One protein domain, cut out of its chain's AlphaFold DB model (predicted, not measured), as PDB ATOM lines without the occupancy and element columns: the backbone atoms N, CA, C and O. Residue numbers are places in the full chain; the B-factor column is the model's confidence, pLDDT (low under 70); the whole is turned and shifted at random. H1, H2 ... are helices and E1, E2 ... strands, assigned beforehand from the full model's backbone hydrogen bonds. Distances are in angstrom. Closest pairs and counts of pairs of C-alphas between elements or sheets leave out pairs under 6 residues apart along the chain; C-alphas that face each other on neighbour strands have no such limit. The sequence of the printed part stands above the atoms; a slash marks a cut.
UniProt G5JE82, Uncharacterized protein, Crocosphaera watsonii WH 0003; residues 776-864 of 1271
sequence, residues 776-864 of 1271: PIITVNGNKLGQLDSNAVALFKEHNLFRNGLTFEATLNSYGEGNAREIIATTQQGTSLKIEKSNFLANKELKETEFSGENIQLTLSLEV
ATOM      1  N   PRO A 776     -28.739 -51.161  47.938       87.75
ATOM      2  CA  PRO A 776     -29.023 -50.063  47.028       87.75
ATOM      3  C   PRO A 776     -29.039 -50.558  45.582       87.75
ATOM      4  O   PRO A 776     -28.003 -50.685  44.945       87.75
ATOM      5  N   ILE A 777     -30.216 -50.882  45.066       88.31
ATOM      6  CA  ILE A 777     -30.421 -51.411  43.717       88.31
ATOM      7  C   ILE A 777     -30.719 -50.267  42.752       88.31
ATOM      8  O   ILE A 777     -31.627 -49.480  42.987       88.31
ATOM      9  N   ILE A 778     -30.004 -50.202  41.634       89.19
ATOM     10  CA  ILE A 778     -30.331 -49.305  40.526       89.19
ATOM     11  C   ILE A 778     -31.272 -50.020  39.560       89.19
ATOM     12  O   ILE A 778     -31.053 -51.177  39.185       89.19
ATOM     13  N   THR A 779     -32.327 -49.324  39.146       88.19
ATOM     14  CA  THR A 779     -33.313 -49.809  38.178       88.19
ATOM     15  C   THR A 779     -33.429 -48.856  36.987       88.19
ATOM     16  O   THR A 779     -33.287 -47.645  37.142       88.19
ATOM     17  N   VAL A 780     -33.688 -49.420  35.805       87.25
ATOM     18  CA  VAL A 780     -33.978 -48.720  34.544       87.25
ATOM     19  C   VAL A 780     -35.382 -49.133  34.128       87.25
ATOM     20  O   VAL A 780     -35.639 -50.327  33.970       87.25
ATOM     21  N   ASN A 781     -36.310 -48.184  33.986       82.75
ATOM     22  CA  ASN A 781     -37.718 -48.464  33.650       82.75
ATOM     23  C   ASN A 781     -38.374 -49.525  34.564       82.75
ATOM     24  O   ASN A 781     -39.134 -50.376  34.109       82.75
ATOM     25  N   GLY A 782     -38.033 -49.530  35.859       79.38
ATOM     26  CA  GLY A 782     -38.522 -50.515  36.838       79.38
ATOM     27  C   GLY A 782     -37.835 -51.888  36.788       79.38
ATOM     28  O   GLY A 782     -38.013 -52.699  37.697       79.38
ATOM     29  N   ASN A 783     -36.991 -52.147  35.787       86.75
ATOM     30  CA  ASN A 783     -36.185 -53.358  35.689       86.75
ATOM     31  C   ASN A 783     -34.850 -53.185  36.422       86.75
ATOM     32  O   ASN A 783     -34.162 -52.181  36.264       86.75
ATOM     33  N   LYS A 784     -34.451 -54.181  37.219       87.62
ATOM     34  CA  LYS A 784     -33.190 -54.139  37.974       87.62
ATOM     35  C   LYS A 784     -31.986 -54.169  37.039       87.62
ATOM     36  O   LYS A 784     -31.834 -55.118  36.268       87.62
ATOM     37  N   LEU A 785     -31.135 -53.155  37.152       84.94
ATOM     38  CA  LEU A 785     -29.890 -53.027  36.404       84.94
ATOM     39  C   LEU A 785     -28.717 -53.645  37.178       84.94
ATOM     40  O   LEU A 785     -27.954 -54.426  36.618       84.94
ATOM     41  N   GLY A 786     -28.600 -53.334  38.471       85.56
ATOM     42  CA  GLY A 786     -27.506 -53.797  39.328       85.56
ATOM     43  C   GLY A 786     -27.541 -53.153  40.714       85.56
ATOM     44  O   GLY A 786     -28.516 -52.493  41.064       85.56
ATOM     45  N   GLN A 787     -26.495 -53.354  41.511       86.62
ATOM     46  CA  GLN A 787     -26.359 -52.770  42.848       86.62
ATOM     47  C   GLN A 787     -25.347 -51.617  42.824       86.62
ATOM     48  O   GLN A 787     -24.292 -51.741  42.218       86.62
ATOM     49  N   LEU A 788     -25.655 -50.507  43.490       85.81
ATOM     50  CA  LEU A 788     -24.730 -49.397  43.690       85.81
ATOM     51  C   LEU A 788     -23.565 -49.842  44.590       85.81
ATOM     52  O   LEU A 788     -23.796 -50.458  45.638       85.81
ATOM     53  N   ASP A 789     -22.331 -49.546  44.188       83.69
ATOM     54  CA  ASP A 789     -21.142 -49.922  44.956       83.69
ATOM     55  C   ASP A 789     -21.039 -49.138  46.280       83.69
ATOM     56  O   ASP A 789     -21.670 -48.097  46.476       83.69
ATOM     57  N   SER A 790     -20.235 -49.633  47.225       78.62
ATOM     58  CA  SER A 790     -20.136 -49.035  48.564       78.62
ATOM     59  C   SER A 790     -19.653 -47.582  48.560       78.62
ATOM     60  O   SER A 790     -20.064 -46.822  49.438       78.62
ATOM     61  N   ASN A 791     -18.823 -47.183  47.591       79.06
ATOM     62  CA  ASN A 791     -18.310 -45.816  47.520       79.06
ATOM     63  C   ASN A 791     -19.370 -44.857  46.984       79.06
ATOM     64  O   ASN A 791     -19.597 -43.806  47.582       79.06
ATOM     65  N   ALA A 792     -20.104 -45.239  45.934       80.88
ATOM     66  CA  ALA A 792     -21.239 -44.444  45.482       80.88
ATOM     67  C   ALA A 792     -22.335 -44.353  46.559       80.88
ATOM     68  O   ALA A 792     -22.954 -43.306  46.720       80.88
ATOM     69  N   VAL A 793     -22.534 -45.391  47.379       81.75
ATOM     70  CA  VAL A 793     -23.427 -45.310  48.550       81.75
ATOM     71  C   VAL A 793     -22.960 -44.261  49.557       81.75
ATOM     72  O   VAL A 793     -23.793 -43.523  50.083       81.75
ATOM     73  N   ALA A 794     -21.660 -44.202  49.853       80.94
ATOM     74  CA  ALA A 794     -21.101 -43.199  50.755       80.94
ATOM     75  C   ALA A 794     -21.310 -41.780  50.202       80.94
ATOM     76  O   ALA A 794     -21.835 -40.932  50.917       80.94
ATOM     77  N   LEU A 795     -21.036 -41.573  48.912       81.00
ATOM     78  CA  LEU A 795     -21.236 -40.297  48.220       81.00
ATOM     79  C   LEU A 795     -22.711 -39.858  48.223       81.00
ATOM     80  O   LEU A 795     -23.041 -38.716  48.534       81.00
ATOM     81  N   PHE A 796     -23.641 -40.786  47.971       81.94
ATOM     82  CA  PHE A 796     -25.074 -40.498  48.069       81.94
ATOM     83  C   PHE A 796     -25.486 -40.135  49.499       81.94
ATOM     84  O   PHE A 796     -26.392 -39.325  49.683       81.94
ATOM     85  N   LYS A 797     -24.868 -40.729  50.525       84.00
ATOM     86  CA  LYS A 797     -25.158 -40.390  51.926       84.00
ATOM     87  C   LYS A 797     -24.608 -39.017  52.300       84.00
ATOM     88  O   LYS A 797     -25.338 -38.253  52.919       84.00
ATOM     89  N   GLU A 798     -23.381 -38.704  51.895       82.12
ATOM     90  CA  GLU A 798     -22.728 -37.411  52.133       82.12
ATOM     91  C   GLU A 798     -23.566 -36.243  51.598       82.12
ATOM     92  O   GLU A 798     -23.795 -35.260  52.300       82.12
ATOM     93  N   HIS A 799     -24.133 -36.399  50.401       81.62
ATOM     94  CA  HIS A 799     -24.993 -35.387  49.787       81.62
ATOM     95  C   HIS A 799     -26.484 -35.498  50.163       81.62
ATOM     96  O   HIS A 799     -27.317 -34.816  49.570       81.62
ATOM     97  N   ASN A 800     -26.857 -36.338  51.136       81.81
ATOM     98  CA  ASN A 800     -28.253 -36.589  51.539       81.81
ATOM     99  C   ASN A 800     -29.178 -37.079  50.395       81.81
ATOM    100  O   ASN A 800     -30.395 -36.876  50.413       81.81
ATOM    101  N   LEU A 801     -28.609 -37.763  49.402       82.62
ATOM    102  CA  LEU A 801     -29.286 -38.342  48.237       82.62
ATOM    103  C   LEU A 801     -29.592 -39.842  48.397       82.62
ATOM    104  O   LEU A 801     -30.308 -40.420  47.583       82.62
ATOM    105  N   PHE A 802     -29.111 -40.501  49.455       87.00
ATOM    106  CA  PHE A 802     -29.351 -41.929  49.699       87.00
ATOM    107  C   PHE A 802     -30.775 -42.220  50.211       87.00
ATOM    108  O   PHE A 802     -30.983 -42.554  51.379       87.00
ATOM    109  N   ARG A 803     -31.776 -42.089  49.335       86.75
ATOM    110  CA  ARG A 803     -33.200 -42.300  49.643       86.75
ATOM    111  C   ARG A 803     -33.875 -43.223  48.632       86.75
ATOM    112  O   ARG A 803     -33.579 -43.178  47.440       86.75
ATOM    113  N   ASN A 804     -34.801 -44.050  49.118       87.75
ATOM    114  CA  ASN A 804     -35.569 -44.969  48.278       87.75
ATOM    115  C   ASN A 804     -36.430 -44.200  47.262       87.75
ATOM    116  O   ASN A 804     -37.118 -43.252  47.639       87.75
ATOM    117  N   GLY A 805     -36.412 -44.626  46.001       86.38
ATOM    118  CA  GLY A 805     -37.161 -44.013  44.905       86.38
ATOM    119  C   GLY A 805     -36.518 -42.763  44.297       86.38
ATOM    120  O   GLY A 805     -37.173 -42.096  43.501       86.38
ATOM    121  N   LEU A 806     -35.269 -42.415  44.644       90.12
ATOM    122  CA  LEU A 806     -34.570 -41.295  43.999       90.12
ATOM    123  C   LEU A 806     -34.368 -41.583  42.506       90.12
ATOM    124  O   LEU A 806     -33.760 -42.596  42.166       90.12
ATOM    125  N   THR A 807     -34.802 -40.660  41.648       89.88
ATOM    126  CA  THR A 807     -34.550 -40.680  40.204       89.88
ATOM    127  C   THR A 807     -33.485 -39.660  39.802       89.88
ATOM    128  O   THR A 807     -33.436 -38.562  40.357       89.88
ATOM    129  N   PHE A 808     -32.629 -40.013  38.844       89.38
ATOM    130  CA  PHE A 808     -31.611 -39.120  38.279       89.38
ATOM    131  C   PHE A 808     -31.225 -39.548  36.858       89.38
ATOM    132  O   PHE A 808     -31.388 -40.710  36.497       89.38
ATOM    133  N   GLU A 809     -30.727 -38.614  36.050       89.69
ATOM    134  CA  GLU A 809     -30.212 -38.904  34.706       89.69
ATOM    135  C   GLU A 809     -28.713 -39.188  34.740       89.69
ATOM    136  O   GLU A 809     -27.948 -38.494  35.422       89.69
ATOM    137  N   ALA A 810     -28.293 -40.201  33.986       89.19
ATOM    138  CA  ALA A 810     -26.890 -40.518  33.804       89.19
ATOM    139  C   ALA A 810     -26.630 -41.160  32.440       89.19
ATOM    140  O   ALA A 810     -27.452 -41.902  31.904       89.19
ATOM    141  N   THR A 811     -25.431 -40.912  31.927       88.88
ATOM    142  CA  THR A 811     -24.882 -41.603  30.764       88.88
ATOM    143  C   THR A 811     -24.317 -42.945  31.209       88.88
ATOM    144  O   THR A 811     -23.473 -42.984  32.108       88.88
ATOM    145  N   LEU A 812     -24.781 -44.044  30.615       86.75
ATOM    146  CA  LEU A 812     -24.327 -45.390  30.962       86.75
ATOM    147  C   LEU A 812     -23.236 -45.882  30.010       86.75
ATOM    148  O   LEU A 812     -23.377 -45.808  28.793       86.75
ATOM    149  N   ASN A 813     -22.180 -46.460  30.577       83.88
ATOM    150  CA  ASN A 813     -21.157 -47.190  29.833       83.88
ATOM    151  C   ASN A 813     -20.890 -48.546  30.496       83.88
ATOM    152  O   ASN A 813     -20.657 -48.621  31.708       83.88
ATOM    153  N   SER A 814     -20.925 -49.616  29.704       80.56
ATOM    154  CA  SER A 814     -20.628 -50.981  30.149       80.56
ATOM    155  C   SER A 814     -19.147 -51.318  29.965       80.56
ATOM    156  O   SER A 814     -18.574 -51.060  28.914       80.56
ATOM    157  N   TYR A 815     -18.542 -51.968  30.962       75.38
ATOM    158  CA  TYR A 815     -17.143 -52.406  30.940       75.38
ATOM    159  C   TYR A 815     -17.015 -53.876  31.370       75.38
ATOM    160  O   TYR A 815     -17.671 -54.309  32.320       75.38
ATOM    161  N   GLY A 816     -16.126 -54.633  30.718       66.06
ATOM    162  CA  GLY A 816     -15.849 -56.048  31.018       66.06
ATOM    163  C   GLY A 816     -16.744 -57.054  30.276       66.06
ATOM    164  O   GLY A 816     -17.642 -56.685  29.521       66.06
ATOM    165  N   GLU A 817     -16.510 -58.353  30.497       55.94
ATOM    166  CA  GLU A 817     -17.197 -59.449  29.794       55.94
ATOM    167  C   GLU A 817     -17.920 -60.421  30.744       55.94
ATOM    168  O   GLU A 817     -17.517 -60.652  31.888       55.94
ATOM    169  N   GLY A 818     -19.015 -61.011  30.254       58.31
ATOM    170  CA  GLY A 818     -19.773 -62.051  30.949       58.31
ATOM    171  C   GLY A 818     -20.293 -61.640  32.333       58.31
ATOM    172  O   GLY A 818     -20.898 -60.585  32.514       58.31
ATOM    173  N   ASN A 819     -20.065 -62.505  33.323       48.03
ATOM    174  CA  ASN A 819     -20.621 -62.394  34.678       48.03
ATOM    175  C   ASN A 819     -19.954 -61.315  35.556       48.03
ATOM    176  O   ASN A 819     -20.394 -61.115  36.686       48.03
ATOM    177  N   ALA A 820     -18.890 -60.673  35.063       52.22
ATOM    178  CA  ALA A 820     -18.121 -59.631  35.747       52.22
ATOM    179  C   ALA A 820     -18.289 -58.248  35.087       52.22
ATOM    180  O   ALA A 820     -17.475 -57.352  35.306       52.22
ATOM    181  N   ARG A 821     -19.327 -58.074  34.256       68.69
ATOM    182  CA  ARG A 821     -19.672 -56.786  33.643       68.69
ATOM    183  C   ARG A 821     -19.987 -55.745  34.717       68.69
ATOM    184  O   ARG A 821     -20.753 -56.001  35.641       68.69
ATOM    185  N   GLU A 822     -19.434 -54.552  34.575       78.12
ATOM    186  CA  GLU A 822     -19.684 -53.407  35.454       78.12
ATOM    187  C   GLU A 822     -20.245 -52.254  34.625       78.12
ATOM    188  O   GLU A 822     -19.858 -52.078  33.471       78.12
ATOM    189  N   ILE A 823     -21.149 -51.463  35.201       84.31
ATOM    190  CA  ILE A 823     -21.708 -50.283  34.535       84.31
ATOM    191  C   ILE A 823     -21.217 -49.050  35.282       84.31
ATOM    192  O   ILE A 823     -21.328 -48.987  36.506       84.31
ATOM    193  N   ILE A 824     -20.672 -48.079  34.554       86.62
ATOM    194  CA  ILE A 824     -20.381 -46.752  35.097       86.62
ATOM    195  C   ILE A 824     -21.471 -45.809  34.601       86.62
ATOM    196  O   ILE A 824     -21.695 -45.698  33.397       86.62
ATOM    197  N   ALA A 825     -22.155 -45.168  35.542       86.94
ATOM    198  CA  ALA A 825     -23.154 -44.146  35.286       86.94
ATOM    199  C   ALA A 825     -22.543 -42.774  35.578       86.94
ATOM    200  O   ALA A 825     -22.180 -42.504  36.722       86.94
ATOM    201  N   THR A 826     -22.426 -41.918  34.568       86.88
ATOM    202  CA  THR A 826     -21.887 -40.560  34.717       86.88
ATOM    203  C   THR A 826     -23.025 -39.545  34.667       86.88
ATOM    204  O   THR A 826     -23.761 -39.480  33.681       86.88
ATOM    205  N   THR A 827     -23.214 -38.779  35.741       85.00
ATOM    206  CA  THR A 827     -24.261 -37.748  35.828       85.00
ATOM    207  C   THR A 827     -23.943 -36.555  34.919       85.00
ATOM    208  O   THR A 827     -22.802 -36.370  34.499       85.00
ATOM    209  N   GLN A 828     -24.926 -35.685  34.663       78.44
ATOM    210  CA  GLN A 828     -24.709 -34.442  33.899       78.44
ATOM    211  C   GLN A 828     -23.660 -33.500  34.527       78.44
ATOM    212  O   GLN A 828     -23.103 -32.649  33.845       78.44
ATOM    213  N   GLN A 829     -23.383 -33.655  35.824       75.69
ATOM    214  CA  GLN A 829     -22.375 -32.888  36.563       75.69
ATOM    215  C   GLN A 829     -20.971 -33.516  36.473       75.69
ATOM    216  O   GLN A 829     -20.048 -33.042  37.125       75.69
ATOM    217  N   GLY A 830     -20.809 -34.604  35.711       73.62
ATOM    218  CA  GLY A 830     -19.542 -35.324  35.559       73.62
ATOM    219  C   GLY A 830     -19.245 -36.333  36.674       73.62
ATOM    220  O   GLY A 830     -18.170 -36.927  36.692       73.62
ATOM    221  N   THR A 831     -20.173 -36.571  37.609       82.69
ATOM    222  CA  THR A 831     -19.967 -37.539  38.699       82.69
ATOM    223  C   THR A 831     -20.156 -38.969  38.205       82.69
ATOM    224  O   THR A 831     -21.257 -39.339  37.799       82.69
ATOM    225  N   SER A 832     -19.107 -39.789  38.276       85.38
ATOM    226  CA  SER A 832     -19.147 -41.202  37.887       85.38
ATOM    227  C   SER A 832     -19.500 -42.111  39.066       85.38
ATOM    228  O   SER A 832     -18.949 -41.984  40.157       85.38
ATOM    229  N   LEU A 833     -20.417 -43.051  38.837       86.62
ATOM    230  CA  LEU A 833     -20.953 -43.981  39.832       86.62
ATOM    231  C   LEU A 833     -20.813 -45.414  39.329       86.62
ATOM    232  O   LEU A 833     -21.203 -45.714  38.198       86.62
ATOM    233  N   LYS A 834     -20.311 -46.322  40.168       86.25
ATOM    234  CA  LYS A 834     -20.189 -47.735  39.806       86.25
ATOM    235  C   LYS A 834     -21.453 -48.505  40.186       86.25
ATOM    236  O   LYS A 834     -21.921 -48.474  41.321       86.25
ATOM    237  N   ILE A 835     -21.971 -49.256  39.221       85.25
ATOM    238  CA  ILE A 835     -23.093 -50.173  39.384       85.25
ATOM    239  C   ILE A 835     -22.575 -51.596  39.143       85.25
ATOM    240  O   ILE A 835     -22.196 -51.973  38.032       85.25
ATOM    241  N   GLU A 836     -22.558 -52.399  40.204       79.19
ATOM    242  CA  GLU A 836     -22.181 -53.807  40.175       79.19
ATOM    243  C   GLU A 836     -23.302 -54.648  39.557       79.19
ATOM    244  O   GLU A 836     -24.387 -54.825  40.131       79.19
ATOM    245  N   LYS A 837     -23.040 -55.211  38.374       70.12
ATOM    246  CA  LYS A 837     -23.977 -56.096  37.679       70.12
ATOM    247  C   LYS A 837     -23.833 -57.516  38.224       70.12
ATOM    248  O   LYS A 837     -23.242 -58.391  37.600       70.12
ATOM    249  N   SER A 838     -24.353 -57.781  39.422       59.22
ATOM    250  CA  SER A 838     -24.358 -59.161  39.913       59.22
ATOM    251  C   SER A 838     -25.417 -59.990  39.170       59.22
ATOM    252  O   SER A 838     -26.586 -59.609  39.049       59.22
ATOM    253  N   ASN A 839     -25.017 -61.175  38.708       51.19
ATOM    254  CA  ASN A 839     -25.854 -62.145  37.990       51.19
ATOM    255  C   ASN A 839     -27.161 -62.561  38.688       51.19
ATOM    256  O   ASN A 839     -28.000 -63.218  38.070       51.19
ATOM    257  N   PHE A 840     -27.298 -62.237  39.974       51.09
ATOM    258  CA  PHE A 840     -28.423 -62.605  40.827       51.09
ATOM    259  C   PHE A 840     -29.400 -61.445  41.071       51.09
ATOM    260  O   PHE A 840     -30.460 -61.679  41.652       51.09
ATOM    261  N   LEU A 841     -29.057 -60.218  40.652       61.97
ATOM    262  CA  LEU A 841     -29.851 -59.010  40.905       61.97
ATOM    263  C   LEU A 841     -30.394 -58.356  39.627       61.97
ATOM    264  O   LEU A 841     -31.478 -57.782  39.688       61.97
ATOM    265  N   ALA A 842     -29.700 -58.460  38.488       63.53
ATOM    266  CA  ALA A 842     -30.156 -57.874  37.224       63.53
ATOM    267  C   ALA A 842     -31.334 -58.650  36.595       63.53
ATOM    268  O   ALA A 842     -31.373 -59.884  36.628       63.53
ATOM    269  N   ASN A 843     -32.290 -57.934  35.995       78.50
ATOM    270  CA  ASN A 843     -33.385 -58.531  35.223       78.50
ATOM    271  C   ASN A 843     -32.822 -59.294  33.999       78.50
ATOM    272  O   ASN A 843     -31.839 -58.865  33.399       78.50
ATOM    273  N   LYS A 844     -33.459 -60.410  33.609       71.56
ATOM    274  CA  LYS A 844     -33.104 -61.248  32.449       71.56
ATOM    275  C   LYS A 844     -32.939 -60.448  31.148       71.56
ATOM    276  O   LYS A 844     -32.051 -60.780  30.373       71.56
ATOM    277  N   GLU A 845     -33.749 -59.411  30.932       71.50
ATOM    278  CA  GLU A 845     -33.693 -58.559  29.730       71.50
ATOM    279  C   GLU A 845     -32.484 -57.617  29.716       71.50
ATOM    280  O   GLU A 845     -31.890 -57.405  28.667       71.50
ATOM    281  N   LEU A 846     -32.081 -57.105  30.884       73.94
ATOM    282  CA  LEU A 846     -30.954 -56.175  31.028       73.94
ATOM    283  C   LEU A 846     -29.618 -56.884  31.267       73.94
ATOM    284  O   LEU A 846     -28.561 -56.250  31.298       73.94
ATOM    285  N   LYS A 847     -29.649 -58.205  31.462       70.50
ATOM    286  CA  LYS A 847     -28.485 -59.006  31.836       70.50
ATOM    287  C   LYS A 847     -27.383 -58.959  30.774       70.50
ATOM    288  O   LYS A 847     -26.226 -58.737  31.121       70.50
ATOM    289  N   GLU A 848     -27.757 -59.054  29.501       70.88
ATOM    290  CA  GLU A 848     -26.820 -59.047  28.365       70.88
ATOM    291  C   GLU A 848     -26.718 -57.692  27.649       70.88
ATOM    292  O   GLU A 848     -25.910 -57.553  26.740       70.88
ATOM    293  N   THR A 849     -27.502 -56.688  28.059       75.50
ATOM    294  CA  THR A 849     -27.475 -55.354  27.442       75.50
ATOM    295  C   THR A 849     -26.142 -54.651  27.693       75.50
ATOM    296  O   THR A 849     -25.666 -54.587  28.836       75.50
ATOM    297  N   GLU A 850     -25.573 -54.111  26.618       74.50
ATOM    298  CA  GLU A 850     -24.418 -53.217  26.618       74.50
ATOM    299  C   GLU A 850     -24.890 -51.774  26.467       74.50
ATOM    300  O   GLU A 850     -25.831 -51.509  25.723       74.50
ATOM    301  N   PHE A 851     -24.242 -50.877  27.205       80.94
ATOM    302  CA  PHE A 851     -24.472 -49.442  27.145       80.94
ATOM    303  C   PHE A 851     -23.197 -48.785  26.625       80.94
ATOM    304  O   PHE A 851     -22.104 -49.121  27.090       80.94
ATOM    305  N   SER A 852     -23.339 -47.909  25.639       78.50
ATOM    306  CA  SER A 852     -22.261 -47.205  24.939       78.50
ATOM    307  C   SER A 852     -22.581 -45.712  24.830       78.50
ATOM    308  O   SER A 852     -22.600 -45.145  23.737       78.50
ATOM    309  N   GLY A 853     -22.858 -45.076  25.967       79.62
ATOM    310  CA  GLY A 853     -23.068 -43.632  26.046       79.62
ATOM    311  C   GLY A 853     -24.530 -43.193  25.978       79.62
ATOM    312  O   GLY A 853     -24.806 -42.029  25.693       79.62
ATOM    313  N   GLU A 854     -25.489 -44.083  26.234       81.06
ATOM    314  CA  GLU A 854     -26.900 -43.713  26.287       81.06
ATOM    315  C   GLU A 854     -27.207 -42.910  27.559       81.06
ATOM    316  O   GLU A 854     -26.886 -43.339  28.671       81.06
ATOM    317  N   ASN A 855     -27.881 -41.765  27.410       87.00
ATOM    318  CA  ASN A 855     -28.419 -41.006  28.539       87.00
ATOM    319  C   ASN A 855     -29.777 -41.590  28.961       87.00
ATOM    320  O   ASN A 855     -30.721 -41.624  28.167       87.00
ATOM    321  N   ILE A 856     -29.860 -42.089  30.196       89.12
ATOM    322  CA  ILE A 856     -31.003 -42.852  30.711       89.12
ATOM    323  C   ILE A 856     -31.379 -42.350  32.113       89.12
ATOM    324  O   ILE A 856     -30.520 -42.029  32.935       89.12
ATOM    325  N   GLN A 857     -32.680 -42.336  32.416       90.62
ATOM    326  CA  GLN A 857     -33.178 -42.099  33.771       90.62
ATOM    327  C   GLN A 857     -33.041 -43.367  34.632       90.62
ATOM    328  O   GLN A 857     -33.585 -44.427  34.312       90.62
ATOM    329  N   LEU A 858     -32.336 -43.242  35.754       90.31
ATOM    330  CA  LEU A 858     -32.091 -44.293  36.737       90.31
ATOM    331  C   LEU A 858     -32.912 -44.054  38.002       90.31
ATOM    332  O   LEU A 858     -33.101 -42.907  38.401       90.31
ATOM    333  N   THR A 859     -33.320 -45.133  38.677       91.31
ATOM    334  CA  THR A 859     -33.984 -45.072  39.990       91.31
ATOM    335  C   THR A 859     -33.240 -45.911  41.027       91.31
ATOM    336  O   THR A 859     -33.016 -47.103  40.803       91.31
ATOM    337  N   LEU A 860     -32.906 -45.317  42.180       90.12
ATOM    338  CA  LEU A 860     -32.340 -45.999  43.348       90.12
ATOM    339  C   LEU A 860     -33.445 -46.617  44.222       90.12
ATOM    340  O   LEU A 860     -34.272 -45.907  44.790       90.12
ATOM    341  N   SER A 861     -33.403 -47.933  44.396       87.75
ATOM    342  CA  SER A 861     -34.329 -48.742  45.194       87.75
ATOM    343  C   SER A 861     -33.600 -49.393  46.371       87.75
ATOM    344  O   SER A 861     -32.597 -50.071  46.180       87.75
ATOM    345  N   LEU A 862     -34.093 -49.219  47.598       86.62
ATOM    346  CA  LEU A 862     -33.488 -49.774  48.816       86.62
ATOM    347  C   LEU A 862     -34.203 -51.075  49.227       86.62
ATOM    348  O   LEU A 862     -35.303 -51.035  49.773       86.62
ATOM    349  N   GLU A 863     -33.588 -52.235  48.976       83.12
ATOM    350  CA  GLU A 863     -34.192 -53.561  49.204       83.12
ATOM    351  C   GLU A 863     -33.583 -54.318  50.395       83.12
ATOM    352  O   GLU A 863     -32.378 -54.295  50.612       83.12
ATOM    353  N   VAL A 864     -34.375 -55.076  51.158       73.62
ATOM    354  CA  VAL A 864     -33.849 -55.899  52.268       73.62
ATOM    355  C   VAL A 864     -33.314 -57.247  51.737       73.62
ATOM    356  O   VAL A 864     -34.052 -57.950  51.039       73.62
TER     357      VAL A 864
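Overview. This is residues 776 to 864 of the 1271 residues of an uncharacterized protein of Crocosphaera watsonii WH 0003 (UniProt G5JE82). Six antiparallel strands form a small closed barrel, and one short helix, H1, packs on its outside beside E5. The two longest strands, E3 and E6, bend sharply as they wrap round the barrel, while the links from E3 to E4 and from E5 to E6 lie at one end of it. The 89 printed residues hold, along the chain, E1, E2, H1, E3, E4, E5 and E6, and the class is mostly strand. Round the ring run E1, E2, E5, E4, E3, E6 and back to E1. The whole is compact and rounded, with a radius of gyration of the C-alphas of 11.9 A and spans of 33 by 30 by 22 A.

Arrangement. In the barrel, E3, residues 806 to 815, E4, residues 822 to 827, and E5, residues 832 to 836, make a meander, each strand the antiparallel neighbour of the one before. N 813 and O 824 are 3.0 A apart between E3 and E4, and N 833 and O 825 are 2.8 A apart between E4 and E5. With E6, residues 852 to 863, these strands form a Greek key, a meander whose first strand is the antiparallel neighbour of the fourth; N 858 and O 808 are 2.8 A apart. On the other side of E6 from E3 lies E1, residues 776 to 780, with N 861 and O 777 at 2.7 A. E1 and E2, residues 783 to 788, form a hairpin, with N 778 and O 786 at 2.8 A. E2 and E5 close the ring, N 836 and O 787 being 2.7 A apart; this pairing is staggered, E2 pairing with E1 over residues 783 to 787 and with E5 over 787 to 788. H1, residues 790 to 798, is on the barrel and outside it, at a height over the sheet of 5.6 A, over none of the strands. The closest C-alphas of H1 and E5 are those of Ala 792 and Leu 833, 5.7 A apart. In H1 every O i to N i+4 pair is within hydrogen-bond range.

Along the chain. E1 begins at C-alpha 776, (-29.023, -50.063, 47.028). E3 is 24.4 A long and bends by 73 degrees at residue 809. E6 is 27.8 A long, bends by 80 degrees at residue 855, and ends at C-alpha 863, (-34.192, -53.561, 49.204). H1 is 12.4 A long, E4 16.3 A, E2 14.5 A, E1 13.5 A and E5 13.2 A.

Size, cuts and confidence. The C-alphas farthest apart, those of Asn 800 and Gly 818, are 33.8 A apart. The printed part has no cut. The link from E5 to E6, residues 837 to 851, is long. Confidence is under 70 at residues 816 to 821 and 838 to 842; the mean pLDDT of the printed part is 80.0.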